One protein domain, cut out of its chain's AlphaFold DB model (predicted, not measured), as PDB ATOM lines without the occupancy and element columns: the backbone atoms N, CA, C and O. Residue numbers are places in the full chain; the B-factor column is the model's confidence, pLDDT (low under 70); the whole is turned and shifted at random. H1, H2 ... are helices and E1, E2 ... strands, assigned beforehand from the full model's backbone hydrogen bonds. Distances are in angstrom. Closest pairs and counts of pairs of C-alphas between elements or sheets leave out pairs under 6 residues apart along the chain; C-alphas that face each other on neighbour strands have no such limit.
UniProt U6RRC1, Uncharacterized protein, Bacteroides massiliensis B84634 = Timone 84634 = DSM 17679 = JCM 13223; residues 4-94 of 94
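What this domain is: This is residues 4 to 94 of the 94 residues of an uncharacterized protein of Bacteroides massiliensis B84634 = Timone 84634 = DSM 17679 = JCM 13223 (UniProt U6RRC1). A strongly twisted sheet of four strands, E1, E4, E3 and E2 in that order, is covered on one face by two helices side by side, H1 and the longer H2, while the other face has no named helix over it. Both helices run along the strands, H1 over E1 and E4, H2 over E3, and they run opposite ways. The printed part has 91 residues, with two named helices and four named strands in the order E1, H1, H2, E2, E3, E4; the sheet is antiparallel throughout and the class is mixed, helices and strands. The whole is compact, with a radius of gyration of the C-alphas of 12.7 A, and its C-alphas span 35 by 23 by 22 A, only just elongated.

How they stand to each other: E1, residues 4 to 8, is an edge strand and the antiparallel neighbour of E4, residues 85 to 93; N 5 and O 91 are 2.8 A apart, within hydrogen-bond range. H1, residues 17 to 29, is on the sheet at a height of 10.4 A, over E1 and E4, and stands at 9 degrees to E1 on the local plane. H2, residues 38 to 57, is on the same face. H1 touches H2 with residues 18 to 22 alone, and the closest C-alphas, those of Trp 18 and Leu 55, are 6.9 A apart; the two form a helical hairpin, opposite ways at a shallow tilt of 33 degrees, only just short of steep. H2 has a height over the sheet of 8.2 A and lies over E3, residues 75 to 82, at 8 degrees on the local plane; it is only just not over E4, on which 2 of its C-alphas fall. The closest C-alphas of H2 and E3, those of Phe 41 and Leu 78, are 6.7 A apart. E2, residues 65 to 72, is the other edge strand and forms a hairpin with E3, with N 68 and O 79 at 2.9 A. E3 and E4 form the next hairpin, with N 80 and O 88 at 2.8 A. E2, E3 and E4 make a meander, each strand the antiparallel neighbour of the one before. E1 and E2 are apart. In H1 and H2 every O i to N i+4 pair is within hydrogen-bond range.

Where its parts are: E1 begins at C-alpha 4, (-17.184, -43.893, -49.683), and is 13.6 A long. H1 measures 18.6 A and H2 28.6 A, with C-alpha 57 at (7.071, -33.078, -55.190). E2 measures 21.9 A, E3 22.0 A and E4 23.5 A, ending at C-alpha 93, (-21.573, -44.005, -44.700).

The domain as a whole: The two C-alphas farthest apart, those of Gly 58 and Ser 73, are 38.1 A apart. The printed part has no cut and no long link. Its mean pLDDT is 93.8, and no printed residue is under 70.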
ATOM      1  N   LEU A   4     -17.944 -45.131 -49.586       94.44
ATOM      2  CA  LEU A   4     -17.184 -43.893 -49.683       94.44
ATOM      3  C   LEU A   4     -17.873 -42.950 -50.675       94.44
ATOM      4  O   LEU A   4     -18.091 -43.277 -51.842       94.44
ATOM      5  N   THR A   5     -18.190 -41.739 -50.235       94.50
ATOM      6  CA  THR A   5     -18.742 -40.669 -51.076       94.50
ATOM      7  C   THR A   5     -17.993 -39.367 -50.828       94.50
ATOM      8  O   THR A   5     -17.324 -39.199 -49.810       94.50
ATOM      9  N   TYR A   6     -18.070 -38.417 -51.759       95.06
ATOM     10  CA  TYR A   6     -17.445 -37.112 -51.569       95.06
ATOM     11  C   TYR A   6     -18.300 -35.973 -52.123       95.06
ATOM     12  O   TYR A   6     -19.036 -36.123 -53.099       95.06
ATOM     13  N   LYS A   7     -18.141 -34.788 -51.533       94.94
ATOM     14  CA  LYS A   7     -18.719 -33.525 -52.002       94.94
ATOM     15  C   LYS A   7     -17.596 -32.537 -52.285       94.94
ATOM     16  O   LYS A   7     -16.748 -32.306 -51.433       94.94
ATOM     17  N   CYS A   8     -17.595 -31.953 -53.482       95.56
ATOM     18  CA  CYS A   8     -16.599 -30.973 -53.913       95.56
ATOM     19  C   CYS A   8     -17.262 -29.614 -54.136       95.56
ATOM     20  O   CYS A   8     -18.210 -29.517 -54.913       95.56
ATOM     21  N   ASN A   9     -16.725 -28.570 -53.508       93.75
ATOM     22  CA  ASN A   9     -17.251 -27.205 -53.586       93.75
ATOM     23  C   ASN A   9     -16.835 -26.468 -54.874       93.75
ATOM     24  O   ASN A   9     -17.255 -25.339 -55.107       93.75
ATOM     25  N   ILE A  10     -16.007 -27.090 -55.722       93.44
ATOM     26  CA  ILE A  10     -15.574 -26.529 -57.006       93.44
ATOM     27  C   ILE A  10     -16.327 -27.207 -58.157       93.44
ATOM     28  O   ILE A  10     -16.292 -28.439 -58.311       93.44
ATOM     29  N   ALA A  11     -16.953 -26.381 -59.001       92.69
ATOM     30  CA  ALA A  11     -17.615 -26.804 -60.232       92.69
ATOM     31  C   ALA A  11     -16.660 -27.605 -61.135       92.69
ATOM     32  O   ALA A  11     -15.466 -27.305 -61.202       92.69
ATOM     33  N   LYS A  12     -17.163 -28.657 -61.793       91.50
ATOM     34  CA  LYS A  12     -16.356 -29.705 -62.455       91.50
ATOM     35  C   LYS A  12     -15.339 -29.135 -63.451       91.50
ATOM     36  O   LYS A  12     -14.194 -29.585 -63.493       91.50
ATOM     37  N   GLU A  13     -15.749 -28.126 -64.200       93.94
ATOM     38  CA  GLU A  13     -14.993 -27.408 -65.219       93.94
ATOM     39  C   GLU A  13     -13.888 -26.511 -64.639       93.94
ATOM     40  O   GLU A  13     -12.838 -26.359 -65.261       93.94
ATOM     41  N   LYS A  14     -14.054 -26.008 -63.408       94.31
ATOM     42  CA  LYS A  14     -13.080 -25.140 -62.718       94.31
ATOM     43  C   LYS A  14     -12.071 -25.909 -61.860       94.31
ATOM     44  O   LYS A  14     -11.235 -25.306 -61.186       94.31
ATOM     45  N   ARG A  15     -12.141 -27.245 -61.836       94.50
ATOM     46  CA  ARG A  15     -11.266 -28.067 -60.986       94.50
ATOM     47  C   ARG A  15      -9.820 -28.030 -61.495       94.50
ATOM     48  O   ARG A  15      -9.583 -28.415 -62.644       94.50
ATOM     49  N   PRO A  16      -8.838 -27.639 -60.661       94.81
ATOM     50  CA  PRO A  16      -7.430 -27.700 -61.043       94.81
ATOM     51  C   PRO A  16      -6.973 -29.150 -61.253       94.81
ATOM     52  O   PRO A  16      -7.582 -30.089 -60.736       94.81
ATOM     53  N   LYS A  17      -5.872 -29.339 -61.993       95.38
ATOM     54  CA  LYS A  17      -5.344 -30.667 -62.358       95.38
ATOM     55  C   LYS A  17      -5.143 -31.578 -61.143       95.38
ATOM     56  O   LYS A  17      -5.637 -32.701 -61.154       95.38
ATOM     57  N   TRP A  18      -4.501 -31.084 -60.084       95.69
ATOM     58  CA  TRP A  18      -4.265 -31.854 -58.855       95.69
ATOM     59  C   TRP A  18      -5.568 -32.357 -58.210       95.69
ATOM     60  O   TRP A  18      -5.610 -33.467 -57.696       95.69
ATOM     61  N   LEU A  19      -6.653 -31.577 -58.281       96.00
ATOM     62  CA  LEU A  19      -7.942 -31.957 -57.707       96.00
ATOM     63  C   LEU A  19      -8.642 -33.017 -58.558       96.00
ATOM     64  O   LEU A  19      -9.276 -33.914 -58.016       96.00
ATOM     65  N   LYS A  20      -8.523 -32.934 -59.889       96.19
ATOM     66  CA  LYS A  20      -9.019 -33.987 -60.789       96.19
ATOM     67  C   LYS A  20      -8.313 -35.313 -60.499       96.19
ATOM     68  O   LYS A  20      -8.976 -36.332 -60.371       96.19
ATOM     69  N   LEU A  21      -6.995 -35.264 -60.324       96.00
ATOM     70  CA  LEU A  21      -6.171 -36.412 -59.949       96.00
ATOM     71  C   LEU A  21      -6.575 -36.998 -58.586       96.00
ATOM     72  O   LEU A  21      -6.805 -38.199 -58.483       96.00
ATOM     73  N   LEU A  22      -6.767 -36.149 -57.572       95.75
ATOM     74  CA  LEU A  22      -7.255 -36.569 -56.255       95.75
ATOM     75  C   LEU A  22      -8.636 -37.242 -56.336       95.75
ATOM     76  O   LEU A  22      -8.863 -38.268 -55.706       95.75
ATOM     77  N   ILE A  23      -9.550 -36.696 -57.142       95.56
ATOM     78  CA  ILE A  23     -10.876 -37.289 -57.364       95.56
ATOM     79  C   ILE A  23     -10.768 -38.656 -58.050       95.56
ATOM     80  O   ILE A  23     -11.512 -39.562 -57.694       95.56
ATOM     81  N   CYS A  24      -9.840 -38.842 -58.993       95.00
ATOM     82  CA  CYS A  24      -9.586 -40.157 -59.586       95.00
ATOM     83  C   CYS A  24      -9.079 -41.168 -58.546       95.00
ATOM     84  O   CYS A  24      -9.513 -42.317 -58.561       95.00
ATOM     85  N   VAL A  25      -8.209 -40.745 -57.623       94.38
ATOM     86  CA  VAL A  25      -7.768 -41.590 -56.500       94.38
ATOM     87  C   VAL A  25      -8.945 -41.962 -55.603       94.38
ATOM     88  O   VAL A  25      -9.109 -43.135 -55.285       94.38
ATOM     89  N   LEU A  26      -9.811 -41.004 -55.266       94.88
ATOM     90  CA  LEU A  26     -11.017 -41.290 -54.489       94.88
ATOM     91  C   LEU A  26     -11.963 -42.242 -55.219       94.88
ATOM     92  O   LEU A  26     -12.470 -43.158 -54.595       94.88
ATOM     93  N   ALA A  27     -12.151 -42.093 -56.531       93.50
ATOM     94  CA  ALA A  27     -12.970 -43.015 -57.320       93.50
ATOM     95  C   ALA A  27     -12.417 -44.452 -57.315       93.50
ATOM     96  O   ALA A  27     -13.188 -45.408 -57.334       93.50
ATOM     97  N   ASN A  28     -11.093 -44.622 -57.259       92.50
ATOM     98  CA  ASN A  28     -10.494 -45.938 -57.033       92.50
ATOM     99  C   ASN A  28     -10.733 -46.419 -55.597       92.50
ATOM    100  O   ASN A  28     -11.098 -47.574 -55.408       92.50
ATOM    101  N   ALA A  29     -10.593 -45.534 -54.608       91.88
ATOM    102  CA  ALA A  29     -10.851 -45.842 -53.205       91.88
ATOM    103  C   ALA A  29     -12.319 -46.223 -52.940       91.88
ATOM    104  O   ALA A  29     -12.571 -47.018 -52.048       91.88
ATOM    105  N   GLN A  30     -13.281 -45.726 -53.729       92.06
ATOM    106  CA  GLN A  30     -14.696 -46.130 -53.665       92.06
ATOM    107  C   GLN A  30     -14.934 -47.610 -53.991       92.06
ATOM    108  O   GLN A  30     -16.020 -48.110 -53.725       92.06
ATOM    109  N   ARG A  31     -13.956 -48.296 -54.595       89.56
ATOM    110  CA  ARG A  31     -14.031 -49.735 -54.889       89.56
ATOM    111  C   ARG A  31     -13.547 -50.612 -53.731       89.56
ATOM    112  O   ARG A  31     -13.571 -51.827 -53.870       89.56
ATOM    113  N   CYS A  32     -13.040 -50.009 -52.659       89.56
ATOM    114  CA  CYS A  32     -12.642 -50.719 -51.452       89.56
ATOM    115  C   CYS A  32     -13.839 -50.891 -50.515       89.56
ATOM    116  O   CYS A  32     -14.768 -50.080 -50.525       89.56
ATOM    117  N   ASP A  33     -13.758 -51.917 -49.677       90.38
ATOM    118  CA  ASP A  33     -14.741 -52.171 -48.635       90.38
ATOM    119  C   ASP A  33     -14.399 -51.343 -47.397       90.38
ATOM    120  O   ASP A  33     -13.245 -51.309 -46.966       90.38
ATOM    121  N   TYR A  34     -15.407 -50.675 -46.839       93.12
ATOM    122  CA  TYR A  34     -15.284 -49.904 -45.607       93.12
ATOM    123  C   TYR A  34     -16.355 -50.316 -44.607       93.12
ATOM    124  O   TYR A  34     -17.480 -50.664 -44.982       93.12
ATOM    125  N   GLU A  35     -16.034 -50.168 -43.328       92.75
ATOM    126  CA  GLU A  35     -16.975 -50.359 -42.225       92.75
ATOM    127  C   GLU A  35     -17.511 -49.022 -41.684       92.75
ATOM    128  O   GLU A  35     -18.498 -48.994 -40.952       92.75
ATOM    129  N   GLY A  36     -16.918 -47.892 -42.093       90.06
ATOM    130  CA  GLY A  36     -17.261 -46.558 -41.588       90.06
ATOM    131  C   GLY A  36     -16.618 -46.254 -40.238       90.06
ATOM    132  O   GLY A  36     -17.078 -45.374 -39.512       90.06
ATOM    133  N   THR A  37     -15.565 -46.992 -39.895       92.06
ATOM    134  CA  THR A  37     -14.843 -46.868 -38.628       92.06
ATOM    135  C   THR A  37     -13.876 -45.694 -38.658       92.06
ATOM    136  O   THR A  37     -13.484 -45.216 -39.721       92.06
ATOM    137  N   ARG A  38     -13.431 -45.238 -37.484       91.50
ATOM    138  CA  ARG A  38     -12.381 -44.220 -37.390       91.50
ATOM    139  C   ARG A  38     -11.098 -44.647 -38.122       91.50
ATOM    140  O   ARG A  38     -10.524 -43.833 -38.842       91.50
ATOM    141  N   ASP A  39     -10.734 -45.922 -38.017       93.94
ATOM    142  CA  ASP A  39      -9.571 -46.505 -38.692       93.94
ATOM    143  C   ASP A  39      -9.672 -46.392 -40.220       93.94
ATOM    144  O   ASP A  39      -8.682 -46.066 -40.878       93.94
ATOM    145  N   ASP A  40     -10.868 -46.564 -40.797       95.06
ATOM    146  CA  ASP A  40     -11.095 -46.346 -42.233       95.06
ATOM    147  C   ASP A  40     -10.754 -44.905 -42.644       95.06
ATOM    148  O   ASP A  40     -10.107 -44.669 -43.672       95.06
ATOM    149  N   PHE A  41     -11.152 -43.925 -41.826       95.62
ATOM    150  CA  PHE A  41     -10.836 -42.518 -42.069       95.62
ATOM    151  C   PHE A  41      -9.347 -42.222 -41.890       95.62
ATOM    152  O   PHE A  41      -8.789 -41.485 -42.705       95.62
ATOM    153  N   ASP A  42      -8.691 -42.783 -40.873       96.25
ATOM    154  CA  ASP A  42      -7.261 -42.575 -40.634       96.25
ATOM    155  C   ASP A  42      -6.404 -43.213 -41.747       96.25
ATOM    156  O   ASP A  42      -5.486 -42.568 -42.267       96.25
ATOM    157  N   HIS A  43      -6.751 -44.416 -42.220       95.44
ATOM    158  CA  HIS A  43      -6.108 -45.053 -43.378       95.44
ATOM    159  C   HIS A  43      -6.299 -44.258 -44.673       95.44
ATOM    160  O   HIS A  43      -5.344 -44.047 -45.438       95.44
ATOM    161  N   LEU A  44      -7.522 -43.785 -44.924       96.06
ATOM    162  CA  LEU A  44      -7.816 -42.953 -46.084       96.06
ATOM    163  C   LEU A  44      -7.052 -41.626 -46.011       96.06
ATOM    164  O   LEU A  44      -6.450 -41.210 -47.001       96.06
ATOM    165  N   LYS A  45      -7.021 -40.985 -44.838       97.06
ATOM    166  CA  LYS A  45      -6.270 -39.750 -44.600       97.06
ATOM    167  C   LYS A  45      -4.786 -39.944 -44.881       97.06
ATOM    168  O   LYS A  45      -4.224 -39.172 -45.654       97.06
ATOM    169  N   TYR A  46      -4.169 -40.981 -44.315       96.50
ATOM    170  CA  TYR A  46      -2.760 -41.297 -44.550       96.50
ATOM    171  C   TYR A  46      -2.461 -41.466 -46.047       96.50
ATOM    172  O   TYR A  46      -1.507 -40.886 -46.571       96.50
ATOM    173  N   SER A  47      -3.315 -42.204 -46.760       95.12
ATOM    174  CA  SER A  47      -3.167 -42.430 -48.201       95.12
ATOM    175  C   SER A  47      -3.292 -41.134 -49.009       95.12
ATOM    176  O   SER A  47      -2.491 -40.884 -49.915       95.12
ATOM    177  N   LEU A  48      -4.263 -40.281 -48.671       96.06
ATOM    178  CA  LEU A  48      -4.458 -38.993 -49.337       96.06
ATOM    179  C   LEU A  48      -3.321 -38.013 -49.042       96.06
ATOM    180  O   LEU A  48      -2.871 -37.337 -49.963       96.06
ATOM    181  N   ASP A  49      -2.823 -37.956 -47.807       97.00
ATOM    182  CA  ASP A  49      -1.689 -37.102 -47.445       97.00
ATOM    183  C   ASP A  49      -0.437 -37.486 -48.231       97.00
ATOM    184  O   ASP A  49       0.178 -36.631 -48.873       97.00
ATOM    185  N   ARG A  50      -0.122 -38.787 -48.302       96.69
ATOM    186  CA  ARG A  50       0.991 -39.274 -49.129       96.69
ATOM    187  C   ARG A  50       0.824 -38.917 -50.601       96.69
ATOM    188  O   ARG A  50       1.797 -38.542 -51.255       96.69
ATOM    189  N   TYR A  51      -0.393 -39.016 -51.129       96.56
ATOM    190  CA  TYR A  51      -0.668 -38.647 -52.514       96.56
ATOM    191  C   TYR A  51      -0.511 -37.138 -52.759       96.56
ATOM    192  O   TYR A  51       0.066 -36.721 -53.764       96.56
ATOM    193  N   LEU A  52      -0.972 -36.299 -51.829       96.31
ATOM    194  CA  LEU A  52      -0.792 -34.848 -51.897       96.31
ATOM    195  C   LEU A  52       0.691 -34.459 -51.848       96.31
ATOM    196  O   LEU A  52       1.104 -33.571 -52.596       96.31
ATOM    197  N   ASP A  53       1.498 -35.143 -51.037       96.00
ATOM    198  CA  ASP A  53       2.944 -34.928 -50.995       96.00
ATOM    199  C   ASP A  53       3.621 -35.322 -52.313       96.00
ATOM    200  O   ASP A  53       4.442 -34.562 -52.828       96.00
ATOM    201  N   GLN A  54       3.222 -36.434 -52.940       96.25
ATOM    202  CA  GLN A  54       3.696 -36.793 -54.284       96.25
ATOM    203  C   GLN A  54       3.344 -35.723 -55.327       96.25
ATOM    204  O   GLN A  54       4.188 -35.338 -56.138       96.25
ATOM    205  N   LEU A  55       2.116 -35.193 -55.293       96.31
ATOM    206  CA  LEU A  55       1.699 -34.111 -56.191       96.31
ATOM    207  C   LEU A  55       2.477 -32.813 -55.946       96.31
ATOM    208  O   LEU A  55       2.703 -32.055 -56.896       96.31
ATOM    209  N   ARG A  56       2.876 -32.549 -54.697       95.62
ATOM    210  CA  ARG A  56       3.712 -31.400 -54.325       95.62
ATOM    211  C   ARG A  56       5.140 -31.570 -54.844       95.62
ATOM    212  O   ARG A  56       5.656 -30.649 -55.469       95.62
ATOM    213  N   LEU A  57       5.741 -32.747 -54.660       94.88
ATOM    214  CA  LEU A  57       7.071 -33.078 -55.190       94.88
ATOM    215  C   LEU A  57       7.110 -32.985 -56.721       94.88
ATOM    216  O   LEU A  57       8.038 -32.416 -57.286       94.88
ATOM    217  N   GLY A  58       6.060 -33.461 -57.393       94.50
ATOM    218  CA  GLY A  58       5.890 -33.345 -58.843       94.50
ATOM    219  C   GLY A  58       5.422 -31.967 -59.330       94.50
ATOM    220  O   GLY A  58       4.949 -31.866 -60.461       94.50
ATOM    221  N   GLN A  59       5.456 -30.933 -58.478       93.56
ATOM    222  CA  GLN A  59       5.064 -29.541 -58.769       93.56
ATOM    223  C   GLN A  59       3.644 -29.356 -59.350       93.56
ATOM    224  O   GLN A  59       3.286 -28.285 -59.837       93.56
ATOM    225  N   THR A  60       2.787 -30.377 -59.271       95.00
ATOM    226  CA  THR A  60       1.392 -30.321 -59.739       95.00
ATOM    227  C   THR A  60       0.487 -29.646 -58.705       95.00
ATOM    228  O   THR A  60      -0.546 -29.064 -59.050       95.00
ATOM    229  N   LEU A  61       0.884 -29.701 -57.432       94.38
ATOM    230  CA  LEU A  61       0.243 -29.024 -56.314       94.38
ATOM    231  C   LEU A  61       1.184 -27.965 -55.726       94.38
ATOM    232  O   LEU A  61       2.106 -28.284 -54.984       94.38
ATOM    233  N   THR A  62       0.913 -26.695 -56.020       91.50
ATOM    234  CA  THR A  62       1.711 -25.559 -55.520       91.50
ATOM    235  C   THR A  62       1.064 -24.840 -54.337       91.50
ATOM    236  O   THR A  62       1.744 -24.198 -53.544       91.50
ATOM    237  N   SER A  63      -0.258 -24.947 -54.182       92.69
ATOM    238  CA  SER A  63      -0.972 -24.364 -53.042       92.69
ATOM    239  C   SER A  63      -0.871 -25.232 -51.789       92.69
ATOM    240  O   SER A  63      -0.798 -26.459 -51.883       92.69
ATOM    241  N   ARG A  64      -0.996 -24.611 -50.612       93.50
ATOM    242  CA  ARG A  64      -1.121 -25.336 -49.345       93.50
ATOM    243  C   ARG A  64      -2.445 -26.099 -49.332       93.50
ATOM    244  O   ARG A  64      -3.512 -25.494 -49.284       93.50
ATOM    245  N   VAL A  65      -2.368 -27.422 -49.385       96.44
ATOM    246  CA  VAL A  65      -3.514 -28.319 -49.216       96.44
ATOM    247  C   VAL A  65      -3.237 -29.218 -48.025       96.44
ATOM    248  O   VAL A  65      -2.121 -29.716 -47.880       96.44
ATOM    249  N   THR A  66      -4.236 -29.359 -47.165       96.25
ATOM    250  CA  THR A  66      -4.180 -30.142 -45.928       96.25
ATOM    251  C   THR A  66      -5.430 -30.995 -45.807       96.25
ATOM    252  O   THR A  66      -6.481 -30.634 -46.345       96.25
ATOM    253  N   THR A  67      -5.328 -32.095 -45.073       97.25
ATOM    254  CA  THR A  67      -6.467 -32.942 -44.722       97.25
ATOM    255  C   THR A  67      -6.699 -32.932 -43.214       97.25
ATOM    256  O   THR A  67      -5.761 -32.784 -42.429       97.25
ATOM    257  N   GLU A  68      -7.953 -33.069 -42.802       96.56
ATOM    258  CA  GLU A  68      -8.361 -33.071 -41.398       96.56
ATOM    259  C   GLU A  68      -9.582 -33.964 -41.226       96.56
ATOM    260  O   GLU A  68     -10.514 -33.876 -42.025       96.56
ATOM    261  N   ILE A  69      -9.588 -34.801 -40.191       96.81
ATOM    262  CA  ILE A  69     -10.782 -35.556 -39.815       96.81
ATOM    263  C   ILE A  69     -11.517 -34.748 -38.758       96.81
ATOM    264  O   ILE A  69     -10.934 -34.395 -37.735       96.81
ATOM    265  N   ILE A  70     -12.786 -34.464 -39.024       94.81
ATOM    266  CA  ILE A  70     -13.690 -33.794 -38.100       94.81
ATOM    267  C   ILE A  70     -14.754 -34.795 -37.677       94.81
ATOM    268  O   ILE A  70     -15.293 -35.524 -38.511       94.81
ATOM    269  N   GLU A  71     -15.056 -34.803 -36.388       91.62
ATOM    270  CA  GLU A  71     -16.171 -35.540 -35.811       91.62
ATOM    271  C   GLU A  71     -17.180 -34.527 -35.284       91.62
ATOM    272  O   GLU A  71     -16.842 -33.681 -34.457       91.62
ATOM    273  N   ASP A  72     -18.405 -34.586 -35.795       81.94
ATOM    274  CA  ASP A  72     -19.507 -33.766 -35.304       81.94
ATOM    275  C   ASP A  72     -20.761 -34.621 -35.150       81.94
ATOM    276  O   ASP A  72     -21.228 -35.252 -36.103       81.94
ATOM    277  N   SER A  73     -21.303 -34.642 -33.931       76.44
ATOM    278  CA  SER A  73     -22.601 -35.241 -33.614       76.44
ATOM    279  C   SER A  73     -22.767 -36.673 -34.160       76.44
ATOM    280  O   SER A  73     -23.781 -37.011 -34.768       76.44
ATOM    281  N   GLY A  74     -21.733 -37.507 -33.990       78.75
ATOM    282  CA  GLY A  74     -21.714 -38.907 -34.438       78.75
ATOM    283  C   GLY A  74     -21.400 -39.118 -35.923       78.75
ATOM    284  O   GLY A  74     -21.433 -40.251 -36.392       78.75
ATOM    285  N   ASN A  75     -21.084 -38.057 -36.673       85.38
ATOM    286  CA  ASN A  75     -20.622 -38.150 -38.054       85.38
ATOM    287  C   ASN A  75     -19.132 -37.822 -38.149       85.38
ATOM    288  O   ASN A  75     -18.707 -36.715 -37.818       85.38
ATOM    289  N   THR A  76     -18.364 -38.756 -38.699       93.88
ATOM    290  CA  THR A  76     -16.962 -38.539 -39.057       93.88
ATOM    291  C   THR A  76     -16.865 -38.103 -40.517       93.88
ATOM    292  O   THR A  76     -17.513 -38.667 -41.405       93.88
ATOM    293  N   VAL A  77     -16.070 -37.069 -40.788       95.31
ATOM    294  CA  VAL A  77     -15.824 -36.551 -42.137       95.31
ATOM    295  C   VAL A  77     -14.349 -36.226 -42.312       95.31
ATOM    296  O   VAL A  77     -13.733 -35.574 -41.473       95.31
ATOM    297  N   LEU A  78     -13.781 -36.628 -43.447       97.19
ATOM    298  CA  LEU A  78     -12.439 -36.227 -43.848       97.19
ATOM    299  C   LEU A  78     -12.528 -35.020 -44.782       97.19
ATOM    300  O   LEU A  78     -13.070 -35.098 -45.886       97.19
ATOM    301  N   ILE A  79     -12.000 -33.883 -44.347       97.31
ATOM    302  CA  ILE A  79     -12.032 -32.622 -45.083       97.31
ATOM    303  C   ILE A  79     -10.674 -32.356 -45.718       97.31
ATOM    304  O   ILE A  79      -9.651 -32.329 -45.042       97.31
ATOM    305  N   VAL A  80     -10.675 -32.061 -47.016       97.25
ATOM    306  CA  VAL A  80      -9.528 -31.496 -47.731       97.25
ATOM    307  C   VAL A  80      -9.713 -29.985 -47.837       97.25
ATOM    308  O   VAL A  80     -10.686 -29.494 -48.425       97.25
ATOM    309  N   LYS A  81      -8.761 -29.237 -47.282       97.19
ATOM    310  CA  LYS A  81      -8.736 -27.772 -47.280       97.19
ATOM    311  C   LYS A  81      -7.656 -27.265 -48.227       97.19
ATOM    312  O   LYS A  81      -6.552 -27.800 -48.248       97.19
ATOM    313  N   ARG A  82      -7.939 -26.198 -48.975       95.75
ATOM    314  CA  ARG A  82      -6.943 -25.446 -49.754       95.75
ATOM    315  C   ARG A  82      -6.797 -24.064 -49.140       95.75
ATOM    316  O   ARG A  82      -7.768 -23.319 -49.092       95.75
ATOM    317  N   ASN A  83      -5.593 -23.725 -48.689       93.69
ATOM    318  CA  ASN A  83      -5.289 -22.474 -47.993       93.69
ATOM    319  C   ASN A  83      -6.244 -22.208 -46.808       93.69
ATOM    320  O   ASN A  83      -6.690 -21.087 -46.608       93.69
ATOM    321  N   GLY A  84      -6.597 -23.256 -46.055       92.50
ATOM    322  CA  GLY A  84      -7.533 -23.176 -44.924       92.50
ATOM    323  C   GLY A  84      -9.016 -23.307 -45.293       92.50
ATOM    324  O   GLY A  84      -9.817 -23.657 -44.431       92.50
ATOM    325  N   THR A  85      -9.390 -23.136 -46.563       94.12
ATOM    326  CA  THR A  85     -10.792 -23.215 -47.004       94.12
ATOM    327  C   THR A  85     -11.200 -24.651 -47.354       94.12
ATOM    328  O   THR A  85     -10.545 -25.263 -48.206       94.12
ATOM    329  N   PRO A  86     -12.286 -25.199 -46.771       95.00
ATOM    330  CA  PRO A  86     -12.829 -26.506 -47.140       95.00
ATOM    331  C   PRO A  86     -13.226 -26.572 -48.615       95.00
ATOM    332  O   PRO A  86     -14.007 -25.760 -49.116       95.00
ATOM    333  N   LEU A  87     -12.693 -27.568 -49.313       95.56
ATOM    334  CA  LEU A  87     -12.872 -27.727 -50.752       95.56
ATOM    335  C   LEU A  87     -13.521 -29.066 -51.092       95.56
ATOM    336  O   LEU A  87     -14.365 -29.127 -51.988       95.56
ATOM    337  N   LEU A  88     -13.130 -30.121 -50.380       96.31
ATOM    338  CA  LEU A  88     -13.643 -31.472 -50.553       96.31
ATOM    339  C   LEU A  88     -13.983 -32.048 -49.182       96.31
ATOM    340  O   LEU A  88     -13.176 -31.949 -48.263       96.31
ATOM    341  N   SER A  89     -15.142 -32.674 -49.068       96.56
ATOM    342  CA  SER A  89     -15.534 -33.455 -47.898       96.56
ATOM    343  C   SER A  89     -15.730 -34.893 -48.340       96.56
ATOM    344  O   SER A  89     -16.442 -35.127 -49.316       96.56
ATOM    345  N   VAL A  90     -15.098 -35.830 -47.648       96.75
ATOM    346  CA  VAL A  90     -15.177 -37.266 -47.905       96.75
ATOM    347  C   VAL A  90     -15.885 -37.931 -46.734       96.75
ATOM    348  O   VAL A  90     -15.564 -37.673 -45.574       96.75
ATOM    349  N   TYR A  91     -16.862 -38.766 -47.057       95.12
ATOM    350  CA  TYR A  91     -17.722 -39.463 -46.115       95.12
ATOM    351  C   TYR A  91     -17.621 -40.961 -46.365       95.12
ATOM    352  O   TYR A  91     -17.494 -41.386 -47.511       95.12
ATOM    353  N   ILE A  92     -17.747 -41.743 -45.302       93.56
ATOM    354  CA  ILE A  92     -17.874 -43.196 -45.354       93.56
ATOM    355  C   ILE A  92     -19.151 -43.508 -44.576       93.56
ATOM    356  O   ILE A  92     -19.197 -43.298 -43.366       93.56
ATOM    357  N   LYS A  93     -20.227 -43.858 -45.283       87.50
ATOM    358  CA  LYS A  93     -21.573 -44.005 -44.700       87.50
ATOM    359  C   LYS A  93     -22.248 -45.268 -45.205       87.50
ATOM    360  O   LYS A  93     -22.046 -45.621 -46.361       87.50
ATOM    361  N   GLN A  94     -23.022 -45.924 -44.345       76.06
ATOM    362  CA  GLN A  94     -23.881 -47.048 -44.730       76.06
ATOM    363  C   GLN A  94     -25.017 -46.598 -45.651       76.06
ATOM    364  O   GLN A  94     -25.478 -45.442 -45.492       76.06
TER     365      GLN A  94